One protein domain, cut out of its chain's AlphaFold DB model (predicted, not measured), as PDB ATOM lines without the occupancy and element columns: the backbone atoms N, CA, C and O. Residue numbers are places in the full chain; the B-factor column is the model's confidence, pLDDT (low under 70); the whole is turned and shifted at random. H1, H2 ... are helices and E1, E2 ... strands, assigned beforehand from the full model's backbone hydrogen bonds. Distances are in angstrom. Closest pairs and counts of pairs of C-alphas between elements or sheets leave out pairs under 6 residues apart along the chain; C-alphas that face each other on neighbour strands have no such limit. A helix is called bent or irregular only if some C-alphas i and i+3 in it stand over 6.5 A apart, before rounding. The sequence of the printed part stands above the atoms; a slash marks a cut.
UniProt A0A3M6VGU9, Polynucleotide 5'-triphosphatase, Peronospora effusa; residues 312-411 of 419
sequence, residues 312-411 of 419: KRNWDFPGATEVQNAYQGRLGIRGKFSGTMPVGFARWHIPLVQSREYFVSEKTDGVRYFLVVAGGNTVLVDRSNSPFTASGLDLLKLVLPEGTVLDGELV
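Overview. This is residues 312 to 411 of the 419 residues of the protein "Polynucleotide 5'-triphosphatase" of Peronospora effusa (UniProt A0A3M6VGU9). A small, twisted four-stranded sheet is the core, sandwiched between helix H1 over one face and the short helix H3 over the other; from this body a long loop reaches away to helix H2 and folds back into E1, and residues 346 to 351 at its far end stick out. The printed part has 100 residues with three named helices and four named strands, in the order H1 H2 E1 E2 E3 H3 E4, and under half of the residues are in named elements. The sheet runs E3 E2 E1 E4, antiparallel throughout, and the class is mixed, helices and strands. The whole is compact, with a radius of gyration of the C-alphas of 14.0 A, yet elongated in outline, spanning 42 by 27 by 25 A.

Along the chain. H1, residues 320 to 331, begins at C-alpha 320 at (-13.280, -28.965, -3.502) and is 16.4 A long. H2, residues 347 to 354, begins at C-alpha 347 at (-21.732, -14.787, 29.568); it is irregular, but only just, with C-alphas 348 and 351 6.9 A apart. E1, residues 367 to 374, measures 21.8 A. E2 is residues 377 to 381, E3 residues 387 to 389 and H3 residues 393 to 398. E4, residues 404 to 410, is 17.2 A long and ends at C-alpha 410 at (-10.371, -9.475, 5.664).

Arrangement. The sheet is only just strongly twisted, its C-alphas lying up to 4.3 A off the best plane. E1, E2 and E3 form a meander, each strand the antiparallel neighbour of the one before, with hairpins E1 and E2, and E2 and E3. N 381 and O 370 are 2.7 A apart, and N 388 and O 380 are 2.7 A apart. E1 and E4 are antiparallel at 159 degrees, with N 371 and O 406 2.8 A apart. H1 is on the sheet at a height of 8.9 A; its closest C-alphas to E1 are those of Val 323 and Ala 374, 4.9 A. On the local plane it stands at 58 degrees to E1, slantwise to the strands, but only just. H3 is on the opposite face at a height of 7.7 A, its closest C-alphas to E2 being those of Asp 394 and Thr 378, 4.6 A; with H1 this makes three layers, helices on both faces of a sheet. H2 is not on the sheet and is apart from H1 and H3. O i to N i+4 pairs within hydrogen-bond range number 7 of 8 in H1, 2 of 4 in H2 and 0 of 2 in H3, where 3 of 3 O i to N i+3 pairs are.

Size, cuts and confidence. The C-alphas of Pro 318 and Trp 348, the two farthest apart, are 42.2 A from each other. The printed part has no cut. The links H1 to H2, 15 residues, and H2 to E1, 12 residues, are long. The mean pLDDT of the printed part is 73.7, and 37 residues are under 70, among them 329 to 345 and 357 to 367.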
ATOM      1  N   LYS A 312     -14.634 -14.871  -7.063       65.00
ATOM      2  CA  LYS A 312     -15.642 -15.842  -6.641       65.00
ATOM      3  C   LYS A 312     -15.575 -17.047  -7.573       65.00
ATOM      4  O   LYS A 312     -15.581 -16.879  -8.789       65.00
ATOM      5  N   ARG A 313     -15.542 -18.253  -7.017       65.88
ATOM      6  CA  ARG A 313     -15.576 -19.510  -7.774       65.88
ATOM      7  C   ARG A 313     -16.707 -20.410  -7.296       65.88
ATOM      8  O   ARG A 313     -17.265 -20.208  -6.217       65.88
ATOM      9  N   ASN A 314     -17.054 -21.394  -8.113       71.19
ATOM     10  CA  ASN A 314     -18.009 -22.434  -7.753       71.19
ATOM     11  C   ASN A 314     -17.295 -23.584  -7.015       71.19
ATOM     12  O   ASN A 314     -16.073 -23.604  -6.870       71.19
ATOM     13  N   TRP A 315     -18.070 -24.528  -6.476       78.12
ATOM     14  CA  TRP A 315     -17.561 -25.725  -5.788       78.12
ATOM     15  C   TRP A 315     -17.317 -26.896  -6.757       78.12
ATOM     16  O   TRP A 315     -17.731 -28.023  -6.496       78.12
ATOM     17  N   ASP A 316     -16.677 -26.631  -7.888       76.06
ATOM     18  CA  ASP A 316     -16.444 -27.570  -8.994       76.06
ATOM     19  C   ASP A 316     -14.952 -27.832  -9.280       76.06
ATOM     20  O   ASP A 316     -14.614 -28.579 -10.193       76.06
ATOM     21  N   PHE A 317     -14.047 -27.306  -8.452       72.50
ATOM     22  CA  PHE A 317     -12.600 -27.459  -8.628       72.50
ATOM     23  C   PHE A 317     -12.025 -28.767  -8.026       72.50
ATOM     24  O   PHE A 317     -12.568 -29.310  -7.055       72.50
ATOM     25  N   PRO A 318     -10.876 -29.271  -8.531       74.81
ATOM     26  CA  PRO A 318     -10.169 -30.408  -7.934       74.81
ATOM     27  C   PRO A 318      -9.760 -30.107  -6.488       74.81
ATOM     28  O   PRO A 318      -9.124 -29.090  -6.235       74.81
ATOM     29  N   GLY A 319     -10.111 -30.970  -5.532       81.81
ATOM     30  CA  GLY A 319      -9.875 -30.709  -4.106       81.81
ATOM     31  C   GLY A 319     -11.046 -30.019  -3.385       81.81
ATOM     32  O   GLY A 319     -10.991 -29.821  -2.171       81.81
ATOM     33  N   ALA A 320     -12.120 -29.640  -4.093       85.75
ATOM     34  CA  ALA A 320     -13.280 -28.965  -3.502       85.75
ATOM     35  C   ALA A 320     -13.936 -29.779  -2.383       85.75
ATOM     36  O   ALA A 320     -14.351 -29.213  -1.373       85.75
ATOM     37  N   THR A 321     -13.999 -31.102  -2.537       85.88
ATOM     38  CA  THR A 321     -14.592 -31.992  -1.532       85.88
ATOM     39  C   THR A 321     -13.749 -32.010  -0.259       85.88
ATOM     40  O   THR A 321     -14.285 -31.947   0.842       85.88
ATOM     41  N   GLU A 322     -12.427 -32.041  -0.392       87.69
ATOM     42  CA  GLU A 322     -11.454 -31.993   0.694       87.69
ATOM     43  C   GLU A 322     -11.521 -30.652   1.422       87.69
ATOM     44  O   GLU A 322     -11.598 -30.631   2.649       87.69
ATOM     45  N   VAL A 323     -11.597 -29.543   0.680       85.94
ATOM     46  CA  VAL A 323     -11.816 -28.199   1.234       85.94
ATOM     47  C   VAL A 323     -13.130 -28.136   2.000       85.94
ATOM     48  O   VAL A 323     -13.133 -27.747   3.168       85.94
ATOM     49  N   GLN A 324     -14.241 -28.564   1.398       85.00
ATOM     50  CA  GLN A 324     -15.540 -28.609   2.069       85.00
ATOM     51  C   GLN A 324     -15.490 -29.466   3.329       85.00
ATOM     52  O   GLN A 324     -15.947 -29.029   4.381       85.00
ATOM     53  N   ASN A 325     -14.894 -30.653   3.259       84.19
ATOM     54  CA  ASN A 325     -14.761 -31.544   4.403       84.19
ATOM     55  C   ASN A 325     -13.885 -30.937   5.506       84.19
ATOM     56  O   ASN A 325     -14.215 -31.099   6.681       84.19
ATOM     57  N   ALA A 326     -12.819 -30.213   5.158       79.94
ATOM     58  CA  ALA A 326     -11.898 -29.621   6.123       79.94
ATOM     59  C   ALA A 326     -12.589 -28.603   7.041       79.94
ATOM     60  O   ALA A 326     -12.428 -28.689   8.261       79.94
ATOM     61  N   TYR A 327     -13.403 -27.685   6.499       76.62
ATOM     62  CA  TYR A 327     -14.115 -26.712   7.343       76.62
ATOM     63  C   TYR A 327     -15.508 -27.176   7.779       76.62
ATOM     64  O   TYR A 327     -15.874 -26.963   8.932       76.62
ATOM     65  N   GLN A 328     -16.274 -27.898   6.953       76.19
ATOM     66  CA  GLN A 328     -17.597 -28.396   7.367       76.19
ATOM     67  C   GLN A 328     -17.494 -29.537   8.386       76.19
ATOM     68  O   GLN A 328     -18.323 -29.620   9.293       76.19
ATOM     69  N   GLY A 329     -16.467 -30.387   8.282       65.38
ATOM     70  CA  GLY A 329     -16.197 -31.452   9.250       65.38
ATOM     71  C   GLY A 329     -15.808 -30.920  10.631       65.38
ATOM     72  O   GLY A 329     -16.104 -31.562  11.635       65.38
ATOM     73  N   ARG A 330     -15.210 -29.722  10.695       64.94
ATOM     74  CA  ARG A 330     -14.841 -29.048  11.951       64.94
ATOM     75  C   ARG A 330     -15.962 -28.184  12.536       64.94
ATOM     76  O   ARG A 330     -16.006 -28.010  13.749       64.94
ATOM     77  N   LEU A 331     -16.858 -27.655  11.699       65.88
ATOM     78  CA  LEU A 331     -17.848 -26.643  12.101       65.88
ATOM     79  C   LEU A 331     -19.297 -27.163  12.184       65.88
ATOM     80  O   LEU A 331     -20.202 -26.442  12.598       65.88
ATOM     81  N   GLY A 332     -19.517 -28.441  11.862       57.66
ATOM     82  CA  GLY A 332     -20.692 -29.206  12.292       57.66
ATOM     83  C   GLY A 332     -21.984 -28.987  11.497       57.66
ATOM     84  O   GLY A 332     -22.970 -29.667  11.776       57.66
ATOM     85  N   ILE A 333     -22.011 -28.092  10.501       63.66
ATOM     86  CA  ILE A 333     -23.198 -27.865   9.660       63.66
ATOM     87  C   ILE A 333     -22.803 -27.819   8.179       63.66
ATOM     88  O   ILE A 333     -22.156 -26.882   7.717       63.66
ATOM     89  N   ARG A 334     -23.243 -28.819   7.402       59.31
ATOM     90  CA  ARG A 334     -23.066 -28.829   5.941       59.31
ATOM     91  C   ARG A 334     -23.914 -27.736   5.283       59.31
ATOM     92  O   ARG A 334     -25.090 -27.581   5.606       59.31
ATOM     93  N   GLY A 335     -23.320 -27.006   4.340       59.97
ATOM     94  CA  GLY A 335     -24.021 -26.021   3.506       59.97
ATOM     95  C   GLY A 335     -24.370 -24.691   4.183       59.97
ATOM     96  O   GLY A 335     -25.120 -23.907   3.607       59.97
ATOM     97  N   LYS A 336     -23.848 -24.409   5.384       63.09
ATOM     98  CA  LYS A 336     -23.979 -23.097   6.033       63.09
ATOM     99  C   LYS A 336     -22.622 -22.583   6.485       63.09
ATOM    100  O   LYS A 336     -21.789 -23.351   6.953       63.09
ATOM    101  N   PHE A 337     -22.443 -21.266   6.416       65.12
ATOM    102  CA  PHE A 337     -21.327 -20.590   7.063       65.12
ATOM    103  C   PHE A 337     -21.551 -20.574   8.583       65.12
ATOM    104  O   PHE A 337     -22.119 -19.641   9.153       65.12
ATOM    105  N   SER A 338     -21.178 -21.662   9.245       63.34
ATOM    106  CA  SER A 338     -21.127 -21.765  10.702       63.34
ATOM    107  C   SER A 338     -19.851 -21.084  11.177       63.34
ATOM    108  O   SER A 338     -18.777 -21.580  10.870       63.34
ATOM    109  N   GLY A 339     -19.943 -19.957  11.888       62.12
ATOM    110  CA  GLY A 339     -18.761 -19.326  12.492       62.12
ATOM    111  C   GLY A 339     -17.944 -20.316  13.336       62.12
ATOM    112  O   GLY A 339     -18.518 -21.269  13.858       62.12
ATOM    113  N   THR A 340     -16.637 -20.094  13.524       61.00
ATOM    114  CA  THR A 340     -15.808 -20.999  14.359       61.00
ATOM    115  C   THR A 340     -16.213 -21.057  15.818       61.00
ATOM    116  O   THR A 340     -15.812 -21.980  16.524       61.00
ATOM    117  N   MET A 341     -17.019 -20.103  16.279       65.06
ATOM    118  CA  MET A 341     -17.429 -20.060  17.667       65.06
ATOM    119  C   MET A 341     -18.407 -21.207  17.961       65.06
ATOM    120  O   MET A 341     -19.524 -21.204  17.441       65.06
ATOM    121  N   PRO A 342     -18.029 -22.171  18.821       57.81
ATOM    122  CA  PRO A 342     -18.821 -23.382  19.053       57.81
ATOM    123  C   PRO A 342     -20.100 -23.113  19.860       57.81
ATOM    124  O   PRO A 342     -20.924 -24.003  20.056       57.81
ATOM    125  N   VAL A 343     -20.246 -21.893  20.375       63.62
ATOM    126  CA  VAL A 343     -21.283 -21.469  21.310       63.62
ATOM    127  C   VAL A 343     -21.679 -20.023  21.031       63.62
ATOM    128  O   VAL A 343     -20.873 -19.221  20.568       63.62
ATOM    129  N   GLY A 344     -22.925 -19.657  21.334       64.56
ATOM    130  CA  GLY A 344     -23.342 -18.254  21.288       64.56
ATOM    131  C   GLY A 344     -22.553 -17.399  22.287       64.56
ATOM    132  O   GLY A 344     -22.113 -17.910  23.320       64.56
ATOM    133  N   PHE A 345     -22.412 -16.097  22.012       68.81
ATOM    134  CA  PHE A 345     -21.674 -15.149  22.860       68.81
ATOM    135  C   PHE A 345     -22.468 -14.763  24.118       68.81
ATOM    136  O   PHE A 345     -22.864 -13.619  24.326       68.81
ATOM    137  N   ALA A 346     -22.756 -15.759  24.946       74.62
ATOM    138  CA  ALA A 346     -23.432 -15.594  26.216       74.62
ATOM    139  C   ALA A 346     -22.418 -15.674  27.357       74.62
ATOM    140  O   ALA A 346     -21.473 -16.461  27.316       74.62
ATOM    141  N   ARG A 347     -22.646 -14.890  28.417       78.38
ATOM    142  CA  ARG A 347     -21.732 -14.787  29.568       78.38
ATOM    143  C   ARG A 347     -21.391 -16.146  30.188       78.38
ATOM    144  O   ARG A 347     -20.265 -16.354  30.623       78.38
ATOM    145  N   TRP A 348     -22.342 -17.077  30.203       81.00
ATOM    146  CA  TRP A 348     -22.157 -18.419  30.761       81.00
ATOM    147  C   TRP A 348     -21.279 -19.340  29.900       81.00
ATOM    148  O   TRP A 348     -20.787 -20.343  30.402       81.00
ATOM    149  N   HIS A 349     -21.040 -19.008  28.628       78.38
ATOM    150  CA  HIS A 349     -20.137 -19.759  27.757       78.38
ATOM    151  C   HIS A 349     -18.675 -19.287  27.841       78.38
ATOM    152  O   HIS A 349     -17.790 -19.992  27.365       78.38
ATOM    153  N   ILE A 350     -18.394 -18.139  28.472       76.75
ATOM    154  CA  ILE A 350     -17.032 -17.582  28.577       76.75
ATOM    155  C   ILE A 350     -16.047 -18.565  29.248       76.75
ATOM    156  O   ILE A 350     -14.989 -18.802  28.665       76.75
ATOM    157  N   PRO A 351     -16.372 -19.219  30.386       80.19
ATOM    158  CA  PRO A 351     -15.455 -20.182  31.011       80.19
ATOM    159  C   PRO A 351     -15.165 -21.411  30.134       80.19
ATOM    160  O   PRO A 351     -14.068 -21.967  30.154       80.19
ATOM    161  N   LEU A 352     -16.149 -21.839  29.338       76.56
ATOM    162  CA  LEU A 352     -15.997 -22.950  28.399       76.56
ATOM    163  C   LEU A 352     -15.055 -22.588  27.242       76.56
ATOM    164  O   LEU A 352     -14.261 -23.423  26.822       76.56
ATOM    165  N   VAL A 353     -15.133 -21.357  26.732       73.56
ATOM    166  CA  VAL A 353     -14.243 -20.884  25.661       73.56
ATOM    167  C   VAL A 353     -12.812 -20.735  26.184       73.56
ATOM    168  O   VAL A 353     -11.885 -21.206  25.538       73.56
ATOM    169  N   GLN A 354     -12.639 -20.174  27.387       75.19
ATOM    170  CA  GLN A 354     -11.324 -20.003  28.025       75.19
ATOM    171  C   GLN A 354     -10.620 -21.322  28.378       75.19
ATOM    172  O   GLN A 354      -9.403 -21.334  28.532       75.19
ATOM    173  N   SER A 355     -11.363 -22.420  28.543       78.31
ATOM    174  CA  SER A 355     -10.796 -23.728  28.906       78.31
ATOM    175  C   SER A 355     -10.403 -24.594  27.705       78.31
ATOM    176  O   SER A 355      -9.890 -25.696  27.894       78.31
ATOM    177  N   ARG A 356     -10.638 -24.124  26.474       72.50
ATOM    178  CA  ARG A 356     -10.274 -24.823  25.234       72.50
ATOM    179  C   ARG A 356      -9.172 -24.078  24.488       72.50
ATOM    180  O   ARG A 356      -8.895 -22.919  24.772       72.50
ATOM    181  N   GLU A 357      -8.585 -24.735  23.491       69.06
ATOM    182  CA  GLU A 357      -7.646 -24.134  22.532       69.06
ATOM    183  C   GLU A 357      -8.384 -23.205  21.550       69.06
ATOM    184  O   GLU A 357      -8.404 -23.419  20.340       69.06
ATOM    185  N   TYR A 358      -9.072 -22.197  22.085       64.69
ATOM    186  CA  TYR A 358      -9.831 -21.216  21.325       64.69
ATOM    187  C   TYR A 358      -9.329 -19.817  21.671       64.69
ATOM    188  O   TYR A 358      -9.462 -19.354  22.804       64.69
ATOM    189  N   PHE A 359      -8.760 -19.137  20.681       62.91
ATOM    190  CA  PHE A 359      -8.223 -17.789  20.825       62.91
ATOM    191  C   PHE A 359      -9.231 -16.768  20.293       62.91
ATOM    192  O   PHE A 359      -9.859 -16.981  19.258       62.91
ATOM    193  N   VAL A 360      -9.404 -15.663  21.018       63.72
ATOM    194  CA  VAL A 360     -10.300 -14.563  20.638       63.72
ATOM    195  C   VAL A 360      -9.440 -13.371  20.233       63.72
ATOM    196  O   VAL A 360      -8.562 -12.972  20.995       63.72
ATOM    197  N   SER A 361      -9.692 -12.804  19.055       61.41
ATOM    198  CA  SER A 361      -9.111 -11.532  18.618       61.41
ATOM    199  C   SER A 361     -10.131 -10.400  18.738       61.41
ATOM    200  O   SER A 361     -11.338 -10.639  18.837       61.41
ATOM    201  N   GLU A 362      -9.651  -9.157  18.721       59.59
ATOM    202  CA  GLU A 362     -10.511  -7.984  18.575       59.59
ATOM    203  C   GLU A 362     -11.313  -8.074  17.268       59.59
ATOM    204  O   GLU A 362     -10.819  -8.573  16.254       59.59
ATOM    205  N   LYS A 363     -12.573  -7.631  17.320       60.25
ATOM    206  CA  LYS A 363     -13.434  -7.558  16.143       60.25
ATOM    207  C   LYS A 363     -13.037  -6.328  15.335       60.25
ATOM    208  O   LYS A 363     -13.034  -5.224  15.869       60.25
ATOM    209  N   THR A 364     -12.765  -6.524  14.059       59.66
ATOM    210  CA  THR A 364     -12.444  -5.461  13.111       59.66
ATOM    211  C   THR A 364     -13.650  -5.210  12.199       59.66
ATOM    212  O   THR A 364     -14.531  -6.057  12.060       59.66
ATOM    213  N   ASP A 365     -13.735  -4.051  11.547       58.25
ATOM    214  CA  ASP A 365     -14.826  -3.759  10.596       58.25
ATOM    215  C   ASP A 365     -14.633  -4.457   9.228       58.25
ATOM    216  O   ASP A 365     -15.124  -4.010   8.192       58.25
ATOM    217  N   GLY A 366     -13.910  -5.580   9.211       62.59
ATOM    218  CA  GLY A 366     -13.619  -6.358   8.015       62.59
ATOM    219  C   GLY A 366     -14.747  -7.305   7.596       62.59
ATOM    220  O   GLY A 366     -15.695  -7.610   8.329       62.59
ATOM    221  N   VAL A 367     -14.627  -7.830   6.378       69.06
ATOM    222  CA  VAL A 367     -15.534  -8.869   5.873       69.06
ATOM    223  C   VAL A 367     -15.003 -10.227   6.317       69.06
ATOM    224  O   VAL A 367     -13.855 -10.568   6.064       69.06
ATOM    225  N   ARG A 368     -15.837 -11.016   6.995       75.69
ATOM    226  CA  ARG A 368     -15.440 -12.325   7.534       75.69
ATOM    227  C   ARG A 368     -15.290 -13.372   6.431       75.69
ATOM    228  O   ARG A 368     -16.238 -13.576   5.672       75.69
ATOM    229  N   TYR A 369     -14.164 -14.080   6.438       83.88
ATOM    230  CA  TYR A 369     -13.881 -15.219   5.569       83.88
ATOM    231  C   TYR A 369     -13.278 -16.379   6.370       83.88
ATOM    232  O   TYR A 369     -12.568 -16.166   7.353       83.88
ATOM    233  N   PHE A 370     -13.501 -17.610   5.911       85.19
ATOM    234  CA  PHE A 370     -12.635 -18.729   6.281       85.19
ATOM    235  C   PHE A 370     -11.498 -18.852   5.288       85.19
ATOM    236  O   PHE A 370     -11.761 -18.997   4.103       85.19
ATOM    237  N   LEU A 371     -10.259 -18.872   5.758       88.12
ATOM    238  CA  LEU A 371      -9.143 -19.380   4.975       88.12
ATOM    239  C   LEU A 371      -9.057 -20.894   5.179       88.12
ATOM    240  O   LEU A 371      -8.888 -21.347   6.308       88.12
ATOM    241  N   VAL A 372      -9.141 -21.675   4.107       88.38
ATOM    242  CA  VAL A 372      -9.063 -23.138   4.146       88.38
ATOM    243  C   VAL A 372      -7.904 -23.610   3.280       88.38
ATOM    244  O   VAL A 372      -7.822 -23.247   2.108       88.38
ATOM    245  N   VAL A 373      -7.036 -24.434   3.866       89.75
ATOM    246  CA  VAL A 373      -5.934 -25.122   3.184       89.75
ATOM    247  C   VAL A 373      -6.246 -26.609   3.188       89.75
ATOM    248  O   VAL A 373      -6.148 -27.244   4.236       89.75
ATOM    249  N   ALA A 374      -6.689 -27.152   2.057       87.81
ATOM    250  CA  ALA A 374      -7.005 -28.575   1.918       87.81
ATOM    251  C   ALA A 374      -7.119 -28.993   0.446       87.81
ATOM    252  O   ALA A 374      -7.329 -28.157  -0.431       87.81
ATOM    253  N   GLY A 375      -6.990 -30.286   0.158       82.94
ATOM    254  CA  GLY A 375      -6.982 -30.839  -1.192       82.94
ATOM    255  C   GLY A 375      -5.890 -30.229  -2.068       82.94
ATOM    256  O   GLY A 375      -6.109 -30.071  -3.265       82.94
ATOM    257  N   GLY A 376      -4.773 -29.781  -1.479       80.19
ATOM    258  CA  GLY A 376      -3.725 -29.031  -2.182       80.19
ATOM    259  C   GLY A 376      -4.097 -27.593  -2.582       80.19
ATOM    260  O   GLY A 376      -3.353 -26.977  -3.348       80.19
ATOM    261  N   ASN A 377      -5.216 -27.055  -2.078       83.12
ATOM    262  CA  ASN A 377      -5.768 -25.755  -2.461       83.12
ATOM    263  C   ASN A 377      -5.800 -24.718  -1.322       83.12
ATOM    264  O   ASN A 377      -6.173 -25.026  -0.190       83.12
ATOM    265  N   THR A 378      -5.485 -23.482  -1.727       85.62
ATOM    266  CA  THR A 378      -5.608 -22.157  -1.094       85.62
ATOM    267  C   THR A 378      -6.941 -21.397  -1.180       85.62
ATOM    268  O   THR A 378      -7.105 -20.699  -2.174       85.62
ATOM    269  N   VAL A 379      -7.903 -21.448  -0.245       86.19
ATOM    270  CA  VAL A 379      -9.237 -20.829  -0.492       86.19
ATOM    271  C   VAL A 379      -9.727 -19.906   0.613       86.19
ATOM    272  O   VAL A 379      -9.574 -20.214   1.789       86.19
ATOM    273  N   LEU A 380     -10.392 -18.814   0.237       86.44
ATOM    274  CA  LEU A 380     -11.256 -18.037   1.124       86.44
ATOM    275  C   LEU A 380     -12.706 -18.518   0.969       86.44
ATOM    276  O   LEU A 380     -13.126 -18.838  -0.131       86.44
ATOM    277  N   VAL A 381     -13.500 -18.576   2.029       84.69
ATOM    278  CA  VAL A 381     -14.938 -18.890   1.959       84.69
ATOM    279  C   VAL A 381     -15.697 -17.773   2.643       84.69
ATOM    280  O   VAL A 381     -15.412 -17.457   3.796       84.69
ATOM    281  N   ASP A 382     -16.637 -17.153   1.940       80.81
ATOM    282  CA  ASP A 382     -17.438 -16.059   2.488       80.81
ATOM    283  C   ASP A 382     -18.659 -16.559   3.277       80.81
ATOM    284  O   ASP A 382     -18.983 -17.750   3.320       80.81
ATOM    285  N   ARG A 383     -19.423 -15.614   3.837       74.88
ATOM    286  CA  ARG A 383     -20.676 -15.896   4.560       74.88
ATOM    287  C   ARG A 383     -21.757 -16.573   3.715       74.88
ATOM    288  O   ARG A 383     -22.642 -17.213   4.281       74.88
ATOM    289  N   SER A 384     -21.714 -16.422   2.390       73.69
ATOM    290  CA  SER A 384     -22.642 -17.087   1.469       73.69
ATOM    291  C   SER A 384     -22.227 -18.526   1.148       73.69
ATOM    292  O   SER A 384     -22.890 -19.185   0.350       73.69
ATOM    293  N   ASN A 385     -21.176 -19.035   1.806       77.38
ATOM    294  CA  ASN A 385     -20.584 -20.345   1.558       77.38
ATOM    295  C   ASN A 385     -20.020 -20.475   0.135       77.38
ATOM    296  O   ASN A 385     -19.965 -21.572  -0.424       77.38
ATOM    297  N   SER A 386     -19.619 -19.349  -0.448       79.31
ATOM    298  CA  SER A 386     -18.992 -19.295  -1.756       79.31
ATOM    299  C   SER A 386     -17.474 -19.283  -1.586       79.31
ATOM    300  O   SER A 386     -16.960 -18.488  -0.793       79.31
ATOM    301  N   PRO A 387     -16.749 -20.155  -2.297       81.81
ATOM    302  CA  PRO A 387     -15.305 -20.135  -2.305       81.81
ATOM    303  C   PRO A 387     -14.802 -18.969  -3.157       81.81
ATOM    304  O   PRO A 387     -15.350 -18.642  -4.207       81.81
ATOM    305  N   PHE A 388     -13.728 -18.358  -2.692       76.88
ATOM    306  CA  PHE A 388     -12.977 -17.300  -3.331       76.88
ATOM    307  C   PHE A 388     -11.504 -17.667  -3.335       76.88
ATOM    308  O   PHE A 388     -11.010 -18.414  -2.487       76.88
ATOM    309  N   THR A 389     -10.796 -17.083  -4.274       71.00
ATOM    310  CA  THR A 389      -9.361 -17.264  -4.458       71.00
ATOM    311  C   THR A 389      -8.775 -15.913  -4.822       71.00
ATOM    312  O   THR A 389      -9.438 -15.063  -5.409       71.00
ATOM    313  N   ALA A 390      -7.545 -15.662  -4.404       64.56
ATOM    314  CA  ALA A 390      -6.884 -14.378  -4.556       64.56
ATOM    315  C   ALA A 390      -5.393 -14.615  -4.782       64.56
ATOM    316  O   ALA A 390      -4.846 -15.634  -4.353       64.56
ATOM    317  N   SER A 391      -4.737 -13.657  -5.437       55.50
ATOM    318  CA  SER A 391      -3.297 -13.731  -5.696       55.50
ATOM    319  C   SER A 391      -2.509 -13.887  -4.389       55.50
ATOM    320  O   SER A 391      -2.749 -13.166  -3.418       55.50
ATOM    321  N   GLY A 392      -1.589 -14.854  -4.376       58.00
ATOM    322  CA  GLY A 392      -0.726 -15.177  -3.238       58.00
ATOM    323  C   GLY A 392      -1.311 -16.133  -2.189       58.00
ATOM    324  O   GLY A 392      -0.549 -16.599  -1.343       58.00
ATOM    325  N   LEU A 393      -2.606 -16.482  -2.235       70.38
ATOM    326  CA  LEU A 393      -3.194 -17.420  -1.261       70.38
ATOM    327  C   LEU A 393      -2.526 -18.796  -1.300       70.38
ATOM    328  O   LEU A 393      -2.278 -19.381  -0.249       70.38
ATOM    329  N   ASP A 394      -2.186 -19.294  -2.488       66.62
ATOM    330  CA  ASP A 394      -1.603 -20.628  -2.658       66.62
ATOM    331  C   ASP A 394      -0.241 -20.788  -1.979       66.62
ATOM    332  O   ASP A 394       0.138 -21.905  -1.639       66.62
ATOM    333  N   LEU A 395       0.485 -19.697  -1.713       67.12
ATOM    334  CA  LEU A 395       1.743 -19.752  -0.963       67.12
ATOM    335  C   LEU A 395       1.521 -20.171   0.493       67.12
ATOM    336  O   LEU A 395       2.418 -20.735   1.117       67.12
ATOM    337  N   LEU A 396       0.316 -19.960   1.029       76.25
ATOM    338  CA  LEU A 396      -0.011 -20.336   2.399       76.25
ATOM    339  C   LEU A 396       0.003 -21.852   2.599       76.25
ATOM    340  O   LEU A 396       0.246 -22.284   3.719       76.25
ATOM    341  N   LYS A 397      -0.139 -22.667   1.542       76.06
ATOM    342  CA  LYS A 397       0.019 -24.132   1.642       76.06
ATOM    343  C   LYS A 397       1.442 -24.568   2.007       76.06
ATOM    344  O   LYS A 397       1.648 -25.694   2.443       76.06
ATOM    345  N   LEU A 398       2.431 -23.688   1.817       71.62
ATOM    346  CA  LEU A 398       3.824 -23.942   2.198       71.62
ATOM    347  C   LEU A 398       4.060 -23.743   3.700       71.62
ATOM    348  O   LEU A 398       5.053 -24.231   4.231       71.62
ATOM    349  N   VAL A 399       3.179 -22.994   4.368       79.88
ATOM    350  CA  VAL A 399       3.340 -22.583   5.772       79.88
ATOM    351  C   VAL A 399       2.273 -23.215   6.664       79.88
ATOM    352  O   VAL A 399       2.540 -23.539   7.819       79.88
ATOM    353  N   LEU A 400       1.064 -23.397   6.137       82.62
ATOM    354  CA  LEU A 400      -0.078 -23.945   6.851       82.62
ATOM    355  C   LEU A 400      -0.253 -25.435   6.516       82.62
ATOM    356  O   LEU A 400      -0.269 -25.789   5.336       82.62
ATOM    357  N   PRO A 401      -0.424 -26.305   7.526       84.62
ATOM    358  CA  PRO A 401      -0.677 -27.727   7.309       84.62
ATOM    359  C   PRO A 401      -1.977 -28.010   6.544       84.62
ATOM    360  O   PRO A 401      -2.949 -27.254   6.628       84.62
ATOM    361  N   GLU A 402      -2.025 -29.162   5.883       86.31
ATOM    362  CA  GLU A 402      -3.227 -29.689   5.232       86.31
ATOM    363  C   GLU A 402      -4.399 -29.833   6.225       86.31
ATOM    364  O   GLU A 402      -4.243 -30.314   7.351       86.31
ATOM    365  N   GLY A 403      -5.594 -29.409   5.809       83.75
ATOM    366  CA  GLY A 403      -6.800 -29.371   6.636       83.75
ATOM    367  C   GLY A 403      -6.911 -28.144   7.549       83.75
ATOM    368  O   GLY A 403      -7.795 -28.113   8.408       83.75
ATOM    369  N   THR A 404      -6.031 -27.147   7.412       85.94
ATOM    370  CA  THR A 404      -6.099 -25.914   8.209       85.94
ATOM    371  C   THR A 404      -7.322 -25.085   7.829       85.94
ATOM    372  O   THR A 404      -7.624 -24.899   6.652       85.94
ATOM    373  N   VAL A 405      -8.008 -24.558   8.844       83.56
ATOM    374  CA  VAL A 405      -9.123 -23.616   8.704       83.56
ATOM    375  C   VAL A 405      -8.858 -22.456   9.651       83.56
ATOM    376  O   VAL A 405      -8.833 -22.664  10.865       83.56
ATOM    377  N   LEU A 406      -8.646 -21.260   9.109       83.50
ATOM    378  CA  LEU A 406      -8.548 -20.027   9.885       83.50
ATOM    379  C   LEU A 406      -9.824 -19.220   9.686       83.50
ATOM    380  O   LEU A 406     -10.294 -19.051   8.565       83.50
ATOM    381  N   ASP A 407     -10.373 -18.713  10.776       80.06
ATOM    382  CA  ASP A 407     -11.506 -17.797  10.759       80.06
ATOM    383  C   ASP A 407     -11.015 -16.414  11.108       80.06
ATOM    384  O   ASP A 407     -10.426 -16.204  12.168       80.06
ATOM    385  N   GLY A 408     -11.225 -15.494  10.182       75.81
ATOM    386  CA  GLY A 408     -10.738 -14.143  10.313       75.81
ATOM    387  C   GLY A 408     -11.565 -13.171   9.502       75.81
ATOM    388  O   GLY A 408     -12.490 -13.520   8.763       75.81
ATOM    389  N   GLU A 409     -11.215 -11.909   9.661       70.94
ATOM    390  CA  GLU A 409     -11.795 -10.815   8.910       70.94
ATOM    391  C   GLU A 409     -10.748 -10.304   7.925       70.94
ATOM    392  O   GLU A 409      -9.600 -10.040   8.281       70.94
ATOM    393  N   LEU A 410     -11.141 -10.196   6.658       67.06
ATOM    394  CA  LEU A 410     -10.371  -9.475   5.664       67.06
ATOM    395  C   LEU A 410     -10.628  -7.986   5.891       67.06
ATOM    396  O   LEU A 410     -11.705  -7.472   5.572       67.06
ATOM    397  N   VAL A 411      -9.642  -7.311   6.471       59.16
ATOM    398  CA  VAL A 411      -9.648  -5.861   6.652       59.16
ATOM    399  C   VAL A 411      -9.079  -5.232   5.389       59.16
ATOM    400  O   VAL A 411      -7.889  -5.352   5.102       59.16
TER     401      VAL A 411